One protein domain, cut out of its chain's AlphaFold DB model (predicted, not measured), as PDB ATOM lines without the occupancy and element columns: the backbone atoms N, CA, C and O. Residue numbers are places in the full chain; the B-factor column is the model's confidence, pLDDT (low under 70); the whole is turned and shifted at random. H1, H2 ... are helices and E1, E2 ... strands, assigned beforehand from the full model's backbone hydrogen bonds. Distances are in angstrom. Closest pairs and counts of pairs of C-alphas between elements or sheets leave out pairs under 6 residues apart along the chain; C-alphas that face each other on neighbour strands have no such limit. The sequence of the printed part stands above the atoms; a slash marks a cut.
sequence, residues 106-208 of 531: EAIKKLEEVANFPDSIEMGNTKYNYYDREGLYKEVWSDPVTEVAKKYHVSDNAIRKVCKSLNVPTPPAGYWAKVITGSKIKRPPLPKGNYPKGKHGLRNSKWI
ATOM      1  N   GLU A 106     157.932 182.612  96.694       53.38
ATOM      2  CA  GLU A 106     158.208 181.175  96.716       53.38
ATOM      3  C   GLU A 106     157.886 180.545  98.086       53.38
ATOM      4  O   GLU A 106     157.416 179.412  98.140       53.38
ATOM      5  N   ALA A 107     158.044 181.287  99.186       50.69
ATOM      6  CA  ALA A 107     157.651 180.889 100.536       50.69
ATOM      7  C   ALA A 107     156.133 180.948 100.736       50.69
ATOM      8  O   ALA A 107     155.594 180.049 101.365       50.69
ATOM      9  N   ILE A 108     155.437 181.935 100.167       50.28
ATOM     10  CA  ILE A 108     153.970 182.032 100.146       50.28
ATOM     11  C   ILE A 108     153.398 180.890  99.308       50.28
ATOM     12  O   ILE A 108     152.479 180.216  99.753       50.28
ATOM     13  N   LYS A 109     154.010 180.575  98.161       46.94
ATOM     14  CA  LYS A 109     153.632 179.410  97.350       46.94
ATOM     15  C   LYS A 109     153.897 178.084  98.078       46.94
ATOM     16  O   LYS A 109     153.054 177.194  98.046       46.94
ATOM     17  N   LYS A 110     155.014 177.972  98.810       48.78
ATOM     18  CA  LYS A 110     155.293 176.836  99.710       48.78
ATOM     19  C   LYS A 110     154.334 176.789 100.903       48.78
ATOM     20  O   LYS A 110     153.976 175.703 101.330       48.78
ATOM     21  N   LEU A 111     153.893 177.927 101.437       42.91
ATOM     22  CA  LEU A 111     152.910 178.019 102.524       42.91
ATOM     23  C   LEU A 111     151.500 177.650 102.045       42.91
ATOM     24  O   LEU A 111     150.774 176.993 102.781       42.91
ATOM     25  N   GLU A 112     151.136 177.992 100.810       36.84
ATOM     26  CA  GLU A 112     149.907 177.534 100.150       36.84
ATOM     27  C   GLU A 112     149.960 176.030  99.828       36.84
ATOM     28  O   GLU A 112     148.965 175.328  99.998       36.84
ATOM     29  N   GLU A 113     151.131 175.491  99.464       41.28
ATOM     30  CA  GLU A 113     151.361 174.040  99.362       41.28
ATOM     31  C   GLU A 113     151.314 173.342 100.739       41.28
ATOM     32  O   GLU A 113     150.842 172.209 100.839       41.28
ATOM     33  N   VAL A 114     151.721 174.030 101.817       43.34
ATOM     34  CA  VAL A 114     151.622 173.562 103.214       43.34
ATOM     35  C   VAL A 114     150.198 173.693 103.778       43.34
ATOM     36  O   VAL A 114     149.804 172.931 104.655       43.34
ATOM     37  N   ALA A 115     149.361 174.587 103.256       34.69
ATOM     38  CA  ALA A 115     147.952 174.682 103.648       34.69
ATOM     39  C   ALA A 115     147.090 173.523 103.102       34.69
ATOM     40  O   ALA A 115     145.919 173.409 103.456       34.69
ATOM     41  N   ASN A 116     147.668 172.638 102.281       38.72
ATOM     42  CA  ASN A 116     146.988 171.516 101.630       38.72
ATOM     43  C   ASN A 116     147.395 170.132 102.199       38.72
ATOM     44  O   ASN A 116     147.322 169.115 101.501       38.72
ATOM     45  N   PHE A 117     147.850 170.068 103.459       46.16
ATOM     46  CA  PHE A 117     148.102 168.796 104.151       46.16
ATOM     47  C   PHE A 117     146.807 168.200 104.731       46.16
ATOM     48  O   PHE A 117     146.001 168.933 105.299       46.16
ATOM     49  N   PRO A 118     146.605 166.871 104.634       46.91
ATOM     50  CA  PRO A 118     145.390 166.214 105.109       46.91
ATOM     51  C   PRO A 118     145.255 166.355 106.633       46.91
ATOM     52  O   PRO A 118     146.092 165.850 107.381       46.91
ATOM     53  N   ASP A 119     144.210 167.073 107.050       50.00
ATOM     54  CA  ASP A 119     143.666 167.256 108.402       50.00
ATOM     55  C   ASP A 119     144.556 166.742 109.551       50.00
ATOM     56  O   ASP A 119     144.444 165.599 110.011       50.00
ATOM     57  N   SER A 120     145.448 167.601 110.055       55.44
ATOM     58  CA  SER A 120     146.144 167.340 111.316       55.44
ATOM     59  C   SER A 120     145.286 167.787 112.495       55.44
ATOM     60  O   SER A 120     144.932 168.961 112.586       55.44
ATOM     61  N   ILE A 121     144.992 166.875 113.422       55.44
ATOM     62  CA  ILE A 121     144.213 167.169 114.632       55.44
ATOM     63  C   ILE A 121     145.175 167.305 115.817       55.44
ATOM     64  O   ILE A 121     146.032 166.442 116.045       55.44
ATOM     65  N   GLU A 122     145.030 168.387 116.581       54.19
ATOM     66  CA  GLU A 122     145.761 168.615 117.828       54.19
ATOM     67  C   GLU A 122     144.919 168.134 119.016       54.19
ATOM     68  O   GLU A 122     143.789 168.573 119.218       54.19
ATOM     69  N   MET A 123     145.464 167.207 119.807       42.28
ATOM     70  CA  MET A 123     144.868 166.765 121.069       42.28
ATOM     71  C   MET A 123     145.928 166.895 122.166       42.28
ATOM     72  O   MET A 123     146.853 166.081 122.251       42.28
ATOM     73  N   GLY A 124     145.825 167.950 122.980       57.97
ATOM     74  CA  GLY A 124     146.844 168.314 123.974       57.97
ATOM     75  C   GLY A 124     148.181 168.718 123.330       57.97
ATOM     76  O   GLY A 124     148.195 169.408 122.318       57.97
ATOM     77  N   ASN A 125     149.310 168.250 123.879       56.97
ATOM     78  CA  ASN A 125     150.662 168.528 123.352       56.97
ATOM     79  C   ASN A 125     151.089 167.592 122.196       56.97
ATOM     80  O   ASN A 125     152.260 167.566 121.814       56.97
ATOM     81  N   THR A 126     150.177 166.778 121.662       51.38
ATOM     82  CA  THR A 126     150.475 165.742 120.662       51.38
ATOM     83  C   THR A 126     149.730 165.987 119.355       51.38
ATOM     84  O   THR A 126     148.504 166.096 119.341       51.38
ATOM     85  N   LYS A 127     150.479 166.035 118.244       75.38
ATOM     86  CA  LYS A 127     149.938 166.212 116.888       75.38
ATOM     87  C   LYS A 127     149.700 164.856 116.218       75.38
ATOM     88  O   LYS A 127     150.541 163.959 116.316       75.38
ATOM     89  N   TYR A 128     148.585 164.718 115.507       75.19
ATOM     90  CA  TYR A 128     148.235 163.516 114.746       75.19
ATOM     91  C   TYR A 128     148.032 163.849 113.267       75.19
ATOM     92  O   TYR A 128     147.472 164.891 112.946       75.19
ATOM     93  N   ASN A 129     148.443 162.939 112.385       82.88
ATOM     94  CA  ASN A 129     148.117 162.981 110.959       82.88
ATOM     95  C   ASN A 129     146.918 162.071 110.683       82.88
ATOM     96  O   ASN A 129     146.890 160.942 111.195       82.88
ATOM     97  N   TYR A 130     145.983 162.512 109.841       83.94
ATOM     98  CA  TYR A 130     144.961 161.645 109.263       83.94
ATOM     99  C   TYR A 130     145.435 161.062 107.925       83.94
ATOM    100  O   TYR A 130     145.827 161.783 107.014       83.94
ATOM    101  N   TYR A 131     145.405 159.736 107.809       83.25
ATOM    102  CA  TYR A 131     145.768 159.008 106.597       83.25
ATOM    103  C   TYR A 131     144.508 158.469 105.932       83.25
ATOM    104  O   TYR A 131     143.939 157.485 106.414       83.25
ATOM    105  N   ASP A 132     144.101 159.075 104.822       88.06
ATOM    106  CA  ASP A 132     143.054 158.528 103.961       88.06
ATOM    107  C   ASP A 132     143.589 157.346 103.135       88.06
ATOM    108  O   ASP A 132     144.699 157.380 102.599       88.06
ATOM    109  N   ARG A 133     142.803 156.273 103.032       86.00
ATOM    110  CA  ARG A 133     143.214 155.022 102.382       86.00
ATOM    111  C   ARG A 133     143.428 155.184 100.877       86.00
ATOM    112  O   ARG A 133     144.344 154.567 100.332       86.00
ATOM    113  N   GLU A 134     142.590 155.967 100.203       85.69
ATOM    114  CA  GLU A 134     142.706 156.190  98.759       85.69
ATOM    115  C   GLU A 134     143.807 157.205  98.443       85.69
ATOM    116  O   GLU A 134     144.593 156.987  97.517       85.69
ATOM    117  N   GLY A 135     143.907 158.268  99.245       85.56
ATOM    118  CA  GLY A 135     144.980 159.257  99.175       85.56
ATOM    119  C   GLY A 135     146.358 158.626  99.364       85.56
ATOM    120  O   GLY A 135     147.214 158.742  98.488       85.56
ATOM    121  N   LEU A 136     146.541 157.849 100.434       86.81
ATOM    122  CA  LEU A 136     147.820 157.200 100.735       86.81
ATOM    123  C   LEU A 136     148.233 156.187  99.654       86.81
ATOM    124  O   LEU A 136     149.418 156.053  99.350       86.81
ATOM    125  N   TYR A 137     147.273 155.490  99.033       87.62
ATOM    126  CA  TYR A 137     147.545 154.625  97.881       87.62
ATOM    127  C   TYR A 137     148.046 155.426  96.672       87.62
ATOM    128  O   TYR A 137     149.014 155.019  96.035       87.62
ATOM    129  N   LYS A 138     147.439 156.575  96.356       87.50
ATOM    130  CA  LYS A 138     147.906 157.419  95.244       87.50
ATOM    131  C   LYS A 138     149.322 157.935  95.492       87.50
ATOM    132  O   LYS A 138     150.146 157.859  94.584       87.50
ATOM    133  N   GLU A 139     149.616 158.395  96.702       88.00
ATOM    134  CA  GLU A 139     150.916 158.974  97.060       88.00
ATOM    135  C   GLU A 139     152.039 157.934  97.031       88.00
ATOM    136  O   GLU A 139     153.040 158.129  96.353       88.00
ATOM    137  N   VAL A 140     151.849 156.768  97.655       88.38
ATOM    138  CA  VAL A 140     152.876 155.707  97.718       88.38
ATOM    139  C   VAL A 140     153.190 155.077  96.348       88.38
ATOM    140  O   VAL A 140     154.238 154.452  96.171       88.38
ATOM    141  N   TRP A 141     152.293 155.227  95.369       87.19
ATOM    142  CA  TRP A 141     152.503 154.793  93.982       87.19
ATOM    143  C   TRP A 141     152.898 155.928  93.027       87.19
ATOM    144  O   TRP A 141     153.189 155.646  91.859       87.19
ATOM    145  N   SER A 142     152.912 157.177  93.499       84.44
ATOM    146  CA  SER A 142     153.372 158.351  92.743       84.44
ATOM    147  C   SER A 142     154.777 158.776  93.158       84.44
ATOM    148  O   SER A 142     155.570 159.088  92.276       84.44
ATOM    149  N   ASP A 143     155.112 158.633  94.445       82.69
ATOM    150  CA  ASP A 143     156.403 159.004  95.017       82.69
ATOM    151  C   ASP A 143     157.026 157.859  95.843       82.69
ATOM    152  O   ASP A 143     156.315 157.005  96.396       82.69
ATOM    153  N   PRO A 144     158.368 157.813  95.978       83.88
ATOM    154  CA  PRO A 144     159.038 156.914  96.912       83.88
ATOM    155  C   PRO A 144     158.520 157.075  98.343       83.88
ATOM    156  O   PRO A 144     158.295 158.183  98.820       83.88
ATOM    157  N   VAL A 145     158.409 155.962  99.080       80.06
ATOM    158  CA  VAL A 145     157.902 155.949 100.471       80.06
ATOM    159  C   VAL A 145     158.698 156.888 101.390       80.06
ATOM    160  O   VAL A 145     158.148 157.392 102.363       80.06
ATOM    161  N   THR A 146     159.969 157.138 101.077       77.00
ATOM    162  CA  THR A 146     160.830 158.103 101.773       77.00
ATOM    163  C   THR A 146     160.336 159.542 101.618       77.00
ATOM    164  O   THR A 146     160.272 160.261 102.607       77.00
ATOM    165  N   GLU A 147     159.919 159.942 100.417       79.75
ATOM    166  CA  GLU A 147     159.376 161.280 100.144       79.75
ATOM    167  C   GLU A 147     157.969 161.438 100.726       79.75
ATOM    168  O   GLU A 147     157.663 162.438 101.376       79.75
ATOM    169  N   VAL A 148     157.144 160.393 100.621       83.62
ATOM    170  CA  VAL A 148     155.840 160.356 101.297       83.62
ATOM    171  C   VAL A 148     156.022 160.492 102.816       83.62
ATOM    172  O   VAL A 148     155.307 161.243 103.463       83.62
ATOM    173  N   ALA A 149     157.010 159.827 103.416       80.19
ATOM    174  CA  ALA A 149     157.264 159.923 104.854       80.19
ATOM    175  C   ALA A 149     157.668 161.337 105.308       80.19
ATOM    176  O   ALA A 149     157.168 161.801 106.339       80.19
ATOM    177  N   LYS A 150     158.483 162.044 104.510       77.19
ATOM    178  CA  LYS A 150     158.820 163.460 104.737       77.19
ATOM    179  C   LYS A 150     157.576 164.341 104.719       77.19
ATOM    180  O   LYS A 150     157.385 165.123 105.647       77.19
ATOM    181  N   LYS A 151     156.690 164.136 103.735       80.94
ATOM    182  CA  LYS A 151     155.405 164.845 103.607       80.94
ATOM    183  C   LYS A 151     154.575 164.762 104.899       80.94
ATOM    184  O   LYS A 151     153.974 165.740 105.320       80.94
ATOM    185  N   TYR A 152     154.587 163.614 105.575       78.81
ATOM    186  CA  TYR A 152     153.847 163.409 106.825       78.81
ATOM    187  C   TYR A 152     154.670 163.657 108.104       78.81
ATOM    188  O   TYR A 152     154.135 163.502 109.200       78.81
ATOM    189  N   HIS A 153     155.947 164.043 108.023       77.00
ATOM    190  CA  HIS A 153     156.836 164.198 109.189       77.00
ATOM    191  C   HIS A 153     156.867 162.961 110.106       77.00
ATOM    192  O   HIS A 153     156.718 163.036 111.333       77.00
ATOM    193  N   VAL A 154     157.008 161.785 109.498       76.81
ATOM    194  CA  VAL A 154     157.118 160.494 110.187       76.81
ATOM    195  C   VAL A 154     158.205 159.649 109.526       76.81
ATOM    196  O   VAL A 154     158.686 159.983 108.451       76.81
ATOM    197  N   SER A 155     158.604 158.536 110.143       73.69
ATOM    198  CA  SER A 155     159.551 157.617 109.502       73.69
ATOM    199  C   SER A 155     158.902 156.818 108.367       73.69
ATOM    200  O   SER A 155     157.704 156.523 108.381       73.69
ATOM    201  N   ASP A 156     159.716 156.381 107.412       75.38
ATOM    202  CA  ASP A 156     159.333 155.481 106.319       75.38
ATOM    203  C   ASP A 156     158.623 154.204 106.821       75.38
ATOM    204  O   ASP A 156     157.602 153.770 106.279       75.38
ATOM    205  N   ASN A 157     159.098 153.636 107.930       74.94
ATOM    206  CA  ASN A 157     158.506 152.471 108.570       74.94
ATOM    207  C   ASN A 157     157.137 152.788 109.201       74.94
ATOM    208  O   ASN A 157     156.267 151.917 109.264       74.94
ATOM    209  N   ALA A 158     156.909 154.029 109.648       77.88
ATOM    210  CA  ALA A 158     155.595 154.460 110.119       77.88
ATOM    211  C   ALA A 158     154.582 154.467 108.964       77.88
ATOM    212  O   ALA A 158     153.516 153.865 109.106       77.88
ATOM    213  N   ILE A 159     154.945 155.016 107.798       85.06
ATOM    214  CA  ILE A 159     154.105 154.957 106.589       85.06
ATOM    215  C   ILE A 159     153.836 153.507 106.171       85.06
ATOM    216  O   ILE A 159     152.685 153.145 105.919       85.06
ATOM    217  N   ARG A 160     154.847 152.626 106.183       83.44
ATOM    218  CA  ARG A 160     154.658 151.191 105.875       83.44
ATOM    219  C   ARG A 160     153.695 150.502 106.845       83.44
ATOM    220  O   ARG A 160     152.853 149.711 106.415       83.44
ATOM    221  N   LYS A 161     153.771 150.809 108.146       81.25
ATOM    222  CA  LYS A 161     152.831 150.294 109.159       81.25
ATOM    223  C   LYS A 161     151.408 150.796 108.926       81.25
ATOM    224  O   LYS A 161     150.467 150.012 109.068       81.25
ATOM    225  N   VAL A 162     151.244 152.067 108.549       85.00
ATOM    226  CA  VAL A 162     149.934 152.634 108.198       85.00
ATOM    227  C   VAL A 162     149.373 151.941 106.956       85.00
ATOM    228  O   VAL A 162     148.255 151.428 107.024       85.00
ATOM    229  N   CYS A 163     150.168 151.799 105.889       87.31
ATOM    230  CA  CYS A 163     149.782 151.087 104.666       87.31
ATOM    231  C   CYS A 163     149.346 149.646 104.960       87.31
ATOM    232  O   CYS A 163     148.290 149.214 104.506       87.31
ATOM    233  N   LYS A 164     150.102 148.922 105.798       85.44
ATOM    234  CA  LYS A 164     149.740 147.567 106.239       85.44
ATOM    235  C   LYS A 164     148.407 147.547 106.991       85.44
ATOM    236  O   LYS A 164     147.602 146.652 106.769       85.44
ATOM    237  N   SER A 165     148.155 148.532 107.855       81.50
ATOM    238  CA  SER A 165     146.906 148.600 108.627       81.50
ATOM    239  C   SER A 165     145.674 148.989 107.803       81.50
ATOM    240  O   SER A 165     144.579 148.541 108.118       81.50
ATOM    241  N   LEU A 166     145.854 149.778 106.739       86.69
ATOM    242  CA  LEU A 166     144.794 150.158 105.796       86.69
ATOM    243  C   LEU A 166     144.675 149.185 104.608       86.69
ATOM    244  O   LEU A 166     143.864 149.394 103.705       86.69
ATOM    245  N   ASN A 167     145.485 148.122 104.597       86.25
ATOM    246  CA  ASN A 167     145.609 147.177 103.491       86.25
ATOM    247  C   ASN A 167     145.834 147.877 102.133       86.25
ATOM    248  O   ASN A 167     145.173 147.584 101.133       86.25
ATOM    249  N   VAL A 168     146.737 148.860 102.137       88.69
ATOM    250  CA  VAL A 168     147.208 149.589 100.957       88.69
ATOM    251  C   VAL A 168     148.447 148.863 100.424       88.69
ATOM    252  O   VAL A 168     149.439 148.748 101.153       88.69
ATOM    253  N   PRO A 169     148.424 148.341  99.182       86.69
ATOM    254  CA  PRO A 169     149.592 147.695  98.599       86.69
ATOM    255  C   PRO A 169     150.698 148.734  98.407       86.69
ATOM    256  O   PRO A 169     150.441 149.836  97.932       86.69
ATOM    257  N   THR A 170     151.930 148.375  98.760       86.12
ATOM    258  CA  THR A 170     153.109 149.237  98.585       86.12
ATOM    259  C   THR A 170     153.984 148.686  97.457       86.12
ATOM    260  O   THR A 170     153.977 147.471  97.234       86.12
ATOM    261  N   PRO A 171     154.711 149.539  96.716       82.44
ATOM    262  CA  PRO A 171     155.563 149.082  95.633       82.44
ATOM    263  C   PRO A 171     156.665 148.141  96.160       82.44
ATOM    264  O   PRO A 171     157.284 148.436  97.189       82.44
ATOM    265  N   PRO A 172     156.923 147.006  95.482       77.12
ATOM    266  CA  PRO A 172     157.966 146.068  95.883       77.12
ATOM    267  C   PRO A 172     159.364 146.692  95.755       77.12
ATOM    268  O   PRO A 172     159.572 147.659  95.016       77.12
ATOM    269  N   ALA A 173     160.343 146.118  96.458       68.88
ATOM    270  CA  ALA A 173     161.733 146.561  96.380       68.88
ATOM    271  C   ALA A 173     162.225 146.572  94.918       68.88
ATOM    272  O   ALA A 173     161.999 145.625  94.164       68.88
ATOM    273  N   GLY A 174     162.852 147.677  94.500       69.81
ATOM    274  CA  GLY A 174     163.319 147.876  93.123       69.81
ATOM    275  C   GLY A 174     162.259 148.367  92.124       69.81
ATOM    276  O   GLY A 174     162.600 148.585  90.964       69.81
ATOM    277  N   TYR A 175     161.004 148.591  92.537       81.25
ATOM    278  CA  TYR A 175     159.971 149.197  91.680       81.25
ATOM    279  C   TYR A 175     160.413 150.559  91.126       81.25
ATOM    280  O   TYR A 175     160.428 150.749  89.915       81.25
ATOM    281  N   TRP A 176     160.852 151.476  91.994       77.31
ATOM    282  CA  TRP A 176     161.258 152.829  91.597       77.31
ATOM    283  C   TRP A 176     162.493 152.851  90.689       77.31
ATOM    284  O   TRP A 176     162.522 153.616  89.732       77.31
ATOM    285  N   ALA A 177     163.449 151.937  90.889       74.19
ATOM    286  CA  ALA A 177     164.596 151.782  89.990       74.19
ATOM    287  C   ALA A 177     164.169 151.405  88.558       74.19
ATOM    288  O   ALA A 177     164.745 151.889  87.592       74.19
ATOM    289  N   LYS A 178     163.121 150.582  88.413       74.56
ATOM    290  CA  LYS A 178     162.565 150.202  87.103       74.56
ATOM    291  C   LYS A 178     161.689 151.296  86.481       74.56
ATOM    292  O   LYS A 178     161.595 151.381  85.260       74.56
ATOM    293  N   VAL A 179     161.041 152.124  87.304       77.44
ATOM    294  CA  VAL A 179     160.275 153.292  86.835       77.44
ATOM    295  C   VAL A 179     161.217 154.359  86.268       77.44
ATOM    296  O   VAL A 179     160.944 154.885  85.193       77.44
ATOM    297  N   ILE A 180     162.354 154.614  86.926       73.25
ATOM    298  CA  ILE A 180     163.383 155.565  86.461       73.25
ATOM    299  C   ILE A 180     163.964 155.143  85.103       73.25
ATOM    300  O   ILE A 180     164.210 155.986  84.247       73.25
ATOM    301  N   THR A 181     164.119 153.840  84.860       70.81
ATOM    302  CA  THR A 181     164.597 153.301  83.575       70.81
ATOM    303  C   THR A 181     163.501 153.178  82.506       70.81
ATOM    304  O   THR A 181     163.706 152.535  81.479       70.81
ATOM    305  N   GLY A 182     162.327 153.786  82.723       70.38
ATOM    306  CA  GLY A 182     161.250 153.886  81.730       70.38
ATOM    307  C   GLY A 182     160.390 152.628  81.560       70.38
ATOM    308  O   GLY A 182     159.596 152.545  80.621       70.38
ATOM    309  N   SER A 183     160.502 151.635  82.450       69.81
ATOM    310  CA  SER A 183     159.723 150.394  82.343       69.81
ATOM    311  C   SER A 183     158.256 150.609  82.739       69.81
ATOM    312  O   SER A 183     157.951 151.029  83.857       69.81
ATOM    313  N   LYS A 184     157.310 150.247  81.859       65.19
ATOM    314  CA  LYS A 184     155.864 150.285  82.160       65.19
ATOM    315  C   LYS A 184     155.462 149.102  83.048       65.19
ATOM    316  O   LYS A 184     155.272 147.990  82.562       65.19
ATOM    317  N   ILE A 185     155.302 149.339  84.351       69.94
ATOM    318  CA  ILE A 185     154.900 148.314  85.330       69.94
ATOM    319  C   ILE A 185     153.440 148.524  85.756       69.94
ATOM    320  O   ILE A 185     153.024 149.640  86.060       69.94
ATOM    321  N   LYS A 186     152.662 147.435  85.810       73.12
ATOM    322  CA  LYS A 186     151.254 147.451  86.238       73.12
ATOM    323  C   LYS A 186     151.142 147.734  87.742       73.12
ATOM    324  O   LYS A 186     151.721 147.012  88.550       73.12
ATOM    325  N   ARG A 187     150.365 148.759  88.109       80.06
ATOM    326  CA  ARG A 187     150.004 149.067  89.502       80.06
ATOM    327  C   ARG A 187     148.832 148.160  89.928       80.06
ATOM    328  O   ARG A 187     147.828 148.137  89.214       80.06
ATOM    329  N   PRO A 188     148.931 147.391  91.028       82.06
ATOM    330  CA  PRO A 188     147.831 146.563  91.511       82.06
ATOM    331  C   PRO A 188     146.698 147.464  92.019       82.06
ATOM    332  O   PRO A 188     146.990 148.412  92.751       82.06
ATOM    333  N   PRO A 189     145.427 147.204  91.661       82.94
ATOM    334  CA  PRO A 189     144.307 148.019  92.118       82.94
ATOM    335  C   PRO A 189     144.153 147.928  93.639       82.94
ATOM    336  O   PRO A 189     144.484 146.910  94.252       82.94
ATOM    337  N   LEU A 190     143.625 148.990  94.249       85.06
ATOM    338  CA  LEU A 190     143.351 149.019  95.683       85.06
ATOM    339  C   LEU A 190     142.380 147.873  96.057       85.06
ATOM    340  O   LEU A 190     141.293 147.797  95.474       85.06
ATOM    341  N   PRO A 191     142.727 146.980  97.008       84.00
ATOM    342  CA  PRO A 191     141.876 145.848  97.368       84.00
ATOM    343  C   PRO A 191     140.480 146.295  97.820       84.00
ATOM    344  O   PRO A 191     140.351 147.163  98.689       84.00
ATOM    345  N   LYS A 192     139.427 145.698  97.257       75.75
ATOM    346  CA  LYS A 192     138.040 145.940  97.684       75.75
ATOM    347  C   LYS A 192     137.697 144.994  98.840       75.75
ATOM    348  O   LYS A 192     137.916 143.794  98.728       75.75
ATOM    349  N   GLY A 193     137.201 145.533  99.952       75.94
ATOM    350  CA  GLY A 193     136.853 144.783 101.165       75.94
ATOM    351  C   GLY A 193     136.451 145.716 102.312       75.94
ATOM    352  O   GLY A 193     136.491 146.935 102.146       75.94
ATOM    353  N   ASN A 194     136.076 145.157 103.469       77.25
ATOM    354  CA  ASN A 194     135.691 145.928 104.659       77.25
ATOM    355  C   ASN A 194     136.932 146.457 105.409       77.25
ATOM    356  O   ASN A 194     137.283 145.969 106.482       77.25
ATOM    357  N   TYR A 195     137.645 147.402 104.794       81.06
ATOM    358  CA  TYR A 195     138.833 148.042 105.366       81.06
ATOM    359  C   TYR A 195     138.504 149.459 105.865       81.06
ATOM    360  O   TYR A 195     137.643 150.119 105.279       81.06
ATOM    361  N   PRO A 196     139.196 149.965 106.905       77.94
ATOM    362  CA  PRO A 196     138.999 151.332 107.383       77.94
ATOM    363  C   PRO A 196     139.255 152.357 106.271       77.94
ATOM    364  O   PRO A 196     140.245 152.240 105.549       77.94
ATOM    365  N   LYS A 197     138.390 153.373 106.145       81.31
ATOM    366  CA  LYS A 197     138.551 154.451 105.148       81.31
ATOM    367  C   LYS A 197     139.777 155.327 105.415       81.31
ATOM    368  O   LYS A 197     140.395 155.800 104.478       81.31
ATOM    369  N   GLY A 198     140.174 155.459 106.675       83.31
ATOM    370  CA  GLY A 198     141.388 156.157 107.058       83.31
ATOM    371  C   GLY A 198     141.794 155.846 108.490       83.31
ATOM    372  O   GLY A 198     141.110 155.099 109.198       83.31
ATOM    373  N   LYS A 199     142.938 156.379 108.914       79.94
ATOM    374  CA  LYS A 199     143.501 156.139 110.247       79.94
ATOM    375  C   LYS A 199     144.277 157.351 110.739       79.94
ATOM    376  O   LYS A 199     144.977 157.979 109.964       79.94
ATOM    377  N   HIS A 200     144.228 157.611 112.042       77.75
ATOM    378  CA  HIS A 200     145.110 158.585 112.680       77.75
ATOM    379  C   HIS A 200     146.440 157.934 113.073       77.75
ATOM    380  O   HIS A 200     146.466 156.827 113.619       77.75
ATOM    381  N   GLY A 201     147.550 158.619 112.817       74.69
ATOM    382  CA  GLY A 201     148.869 158.223 113.305       74.69
ATOM    383  C   GLY A 201     149.581 159.391 113.969       74.69
ATOM    384  O   GLY A 201     149.400 160.540 113.577       74.69
ATOM    385  N   LEU A 202     150.374 159.091 114.994       68.38
ATOM    386  CA  LEU A 202     151.119 160.101 115.737       68.38
ATOM    387  C   LEU A 202     152.139 160.786 114.815       68.38
ATOM    388  O   LEU A 202     152.958 160.103 114.192       68.38
ATOM    389  N   ARG A 203     152.106 162.119 114.756       70.81
ATOM    390  CA  ARG A 203     153.134 162.922 114.093       70.81
ATOM    391  C   ARG A 203     154.335 163.008 115.028       70.81
ATOM    392  O   ARG A 203     154.187 163.308 116.212       70.81
ATOM    393  N   ASN A 204     155.529 162.718 114.521       60.94
ATOM    394  CA  ASN A 204     156.737 162.763 115.336       60.94
ATOM    395  C   ASN A 204     157.450 164.097 115.105       60.94
ATOM    396  O   ASN A 204     158.088 164.288 114.074       60.94
ATOM    397  N   SER A 205     157.380 165.001 116.083       52.50
ATOM    398  CA  SER A 205     158.026 166.321 116.025       52.50
ATOM    399  C   SER A 205     159.550 166.265 115.856       52.50
ATOM    400  O   SER A 205     160.142 167.256 115.458       52.50
ATOM    401  N   LYS A 206     160.198 165.110 116.079       52.53
ATOM    402  CA  LYS A 206     161.638 164.926 115.816       52.53
ATOM    403  C   LYS A 206     162.033 164.920 114.330       52.53
ATOM    404  O   LYS A 206     163.226 164.942 114.054       52.53
ATOM    405  N   TRP A 207     161.083 164.859 113.392       48.91
ATOM    406  CA  TRP A 207     161.343 164.795 111.940       48.91
ATOM    407  C   TRP A 207     160.982 166.108 111.225       48.91
ATOM    408  O   TRP A 207     160.351 166.117 110.167       48.91
ATOM    409  N   ILE A 208     161.371 167.230 111.832       50.09
ATOM    410  CA  ILE A 208     161.434 168.544 111.185       50.09
ATOM    411  C   ILE A 208     162.889 168.703 110.709       50.09
ATOM    412  O   ILE A 208     163.759 169.135 111.459       50.09
TER     413      ILE A 208
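What this domain is: This is residues 106 to 208 of the 531 residues of an uncharacterized protein of Enterococcus casseliflavus (UniProt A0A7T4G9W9). A narrow, twisted three-stranded sheet, with the hairpin E1 and E2 at one edge, has H4 packed slantwise over part of it, and H2 and H3 gather round H4 to make a small helical core. Two parts sticking out are residues 106 to 113 of H1 and, far from them, residues 177 to 182 with most of H5, from which a long loop, residues 181 to 197, returns to the sheet at E3. The printed part has 103 residues, with five named helices and three named strands in the order H1 E1 E2 H2 H3 H4 H5 E3; the sheet runs E1 E2 E3, antiparallel throughout, and the class is mixed, helices and strands. It is compact, with a radius of gyration of the C-alphas of 14.9 A, and spans 44 by 40 by 22 A, only just flat.

How they stand to each other: In the sheet, E2, residues 126 to 132, is the inner strand between E1, residues 120 to 123, and E3, residues 198 to 202. E1 and E2 form a hairpin at 143 degrees, with N 128 and O 121 3.1 A apart, within hydrogen-bond range. E2 and E3 are antiparallel at 154 degrees, with N 129 and O 201 2.8 A apart. The sheet is only just strongly twisted, its C-alphas up to 4.0 A off the best plane. H4, residues 156 to 165, is on the sheet at a height of 9.3 A, only just over E3, on which 3 of its C-alphas fall; on the local plane it runs slantwise to the strands, at 36 degrees to E3. Their closest C-alphas, of Val 162 and Lys 199, are 7.6 A apart. H3, residues 145 to 151, touches H4 about perpendicular, at 80 degrees, the closest C-alphas being those of Ala 149 and Asp 156, 5.1 A apart. H2, residues 133 to 142, only grazes the sheet with residues 133 to 137. H2 and H4 only just touch, with 3 pairs of C-alphas within 8 A, the closest those of Leu 136 and Cys 163 at 7.5 A. H1, residues 106 to 114, and H5, residues 175 to 180, touch no helix and are not on the sheet. In H1, H2, H3, H4 and H5 every O i to N i+4 pair is within hydrogen-bond range.

Where its parts are: E2 is 19.6 A long, E3 13.6 A and E1 9.9 A; H2 and H4 are 14.4 A each, H1 12.0 A, H3 9.8 A and H5 8.9 A. H1 begins at C-alpha 106 (158.208, 181.175, 96.716), and E3 ends at C-alpha 202 (151.119, 160.101, 115.737).

The domain as a whole: The C-alphas farthest apart, of Gly 124 and Ser 183, are 47.1 A apart. The printed part has no cut; H5 to E3 is a long link of 17 residues. The mean pLDDT of the printed part is 72.1, with residues 106 to 126 and 204 to 208 among those under 70.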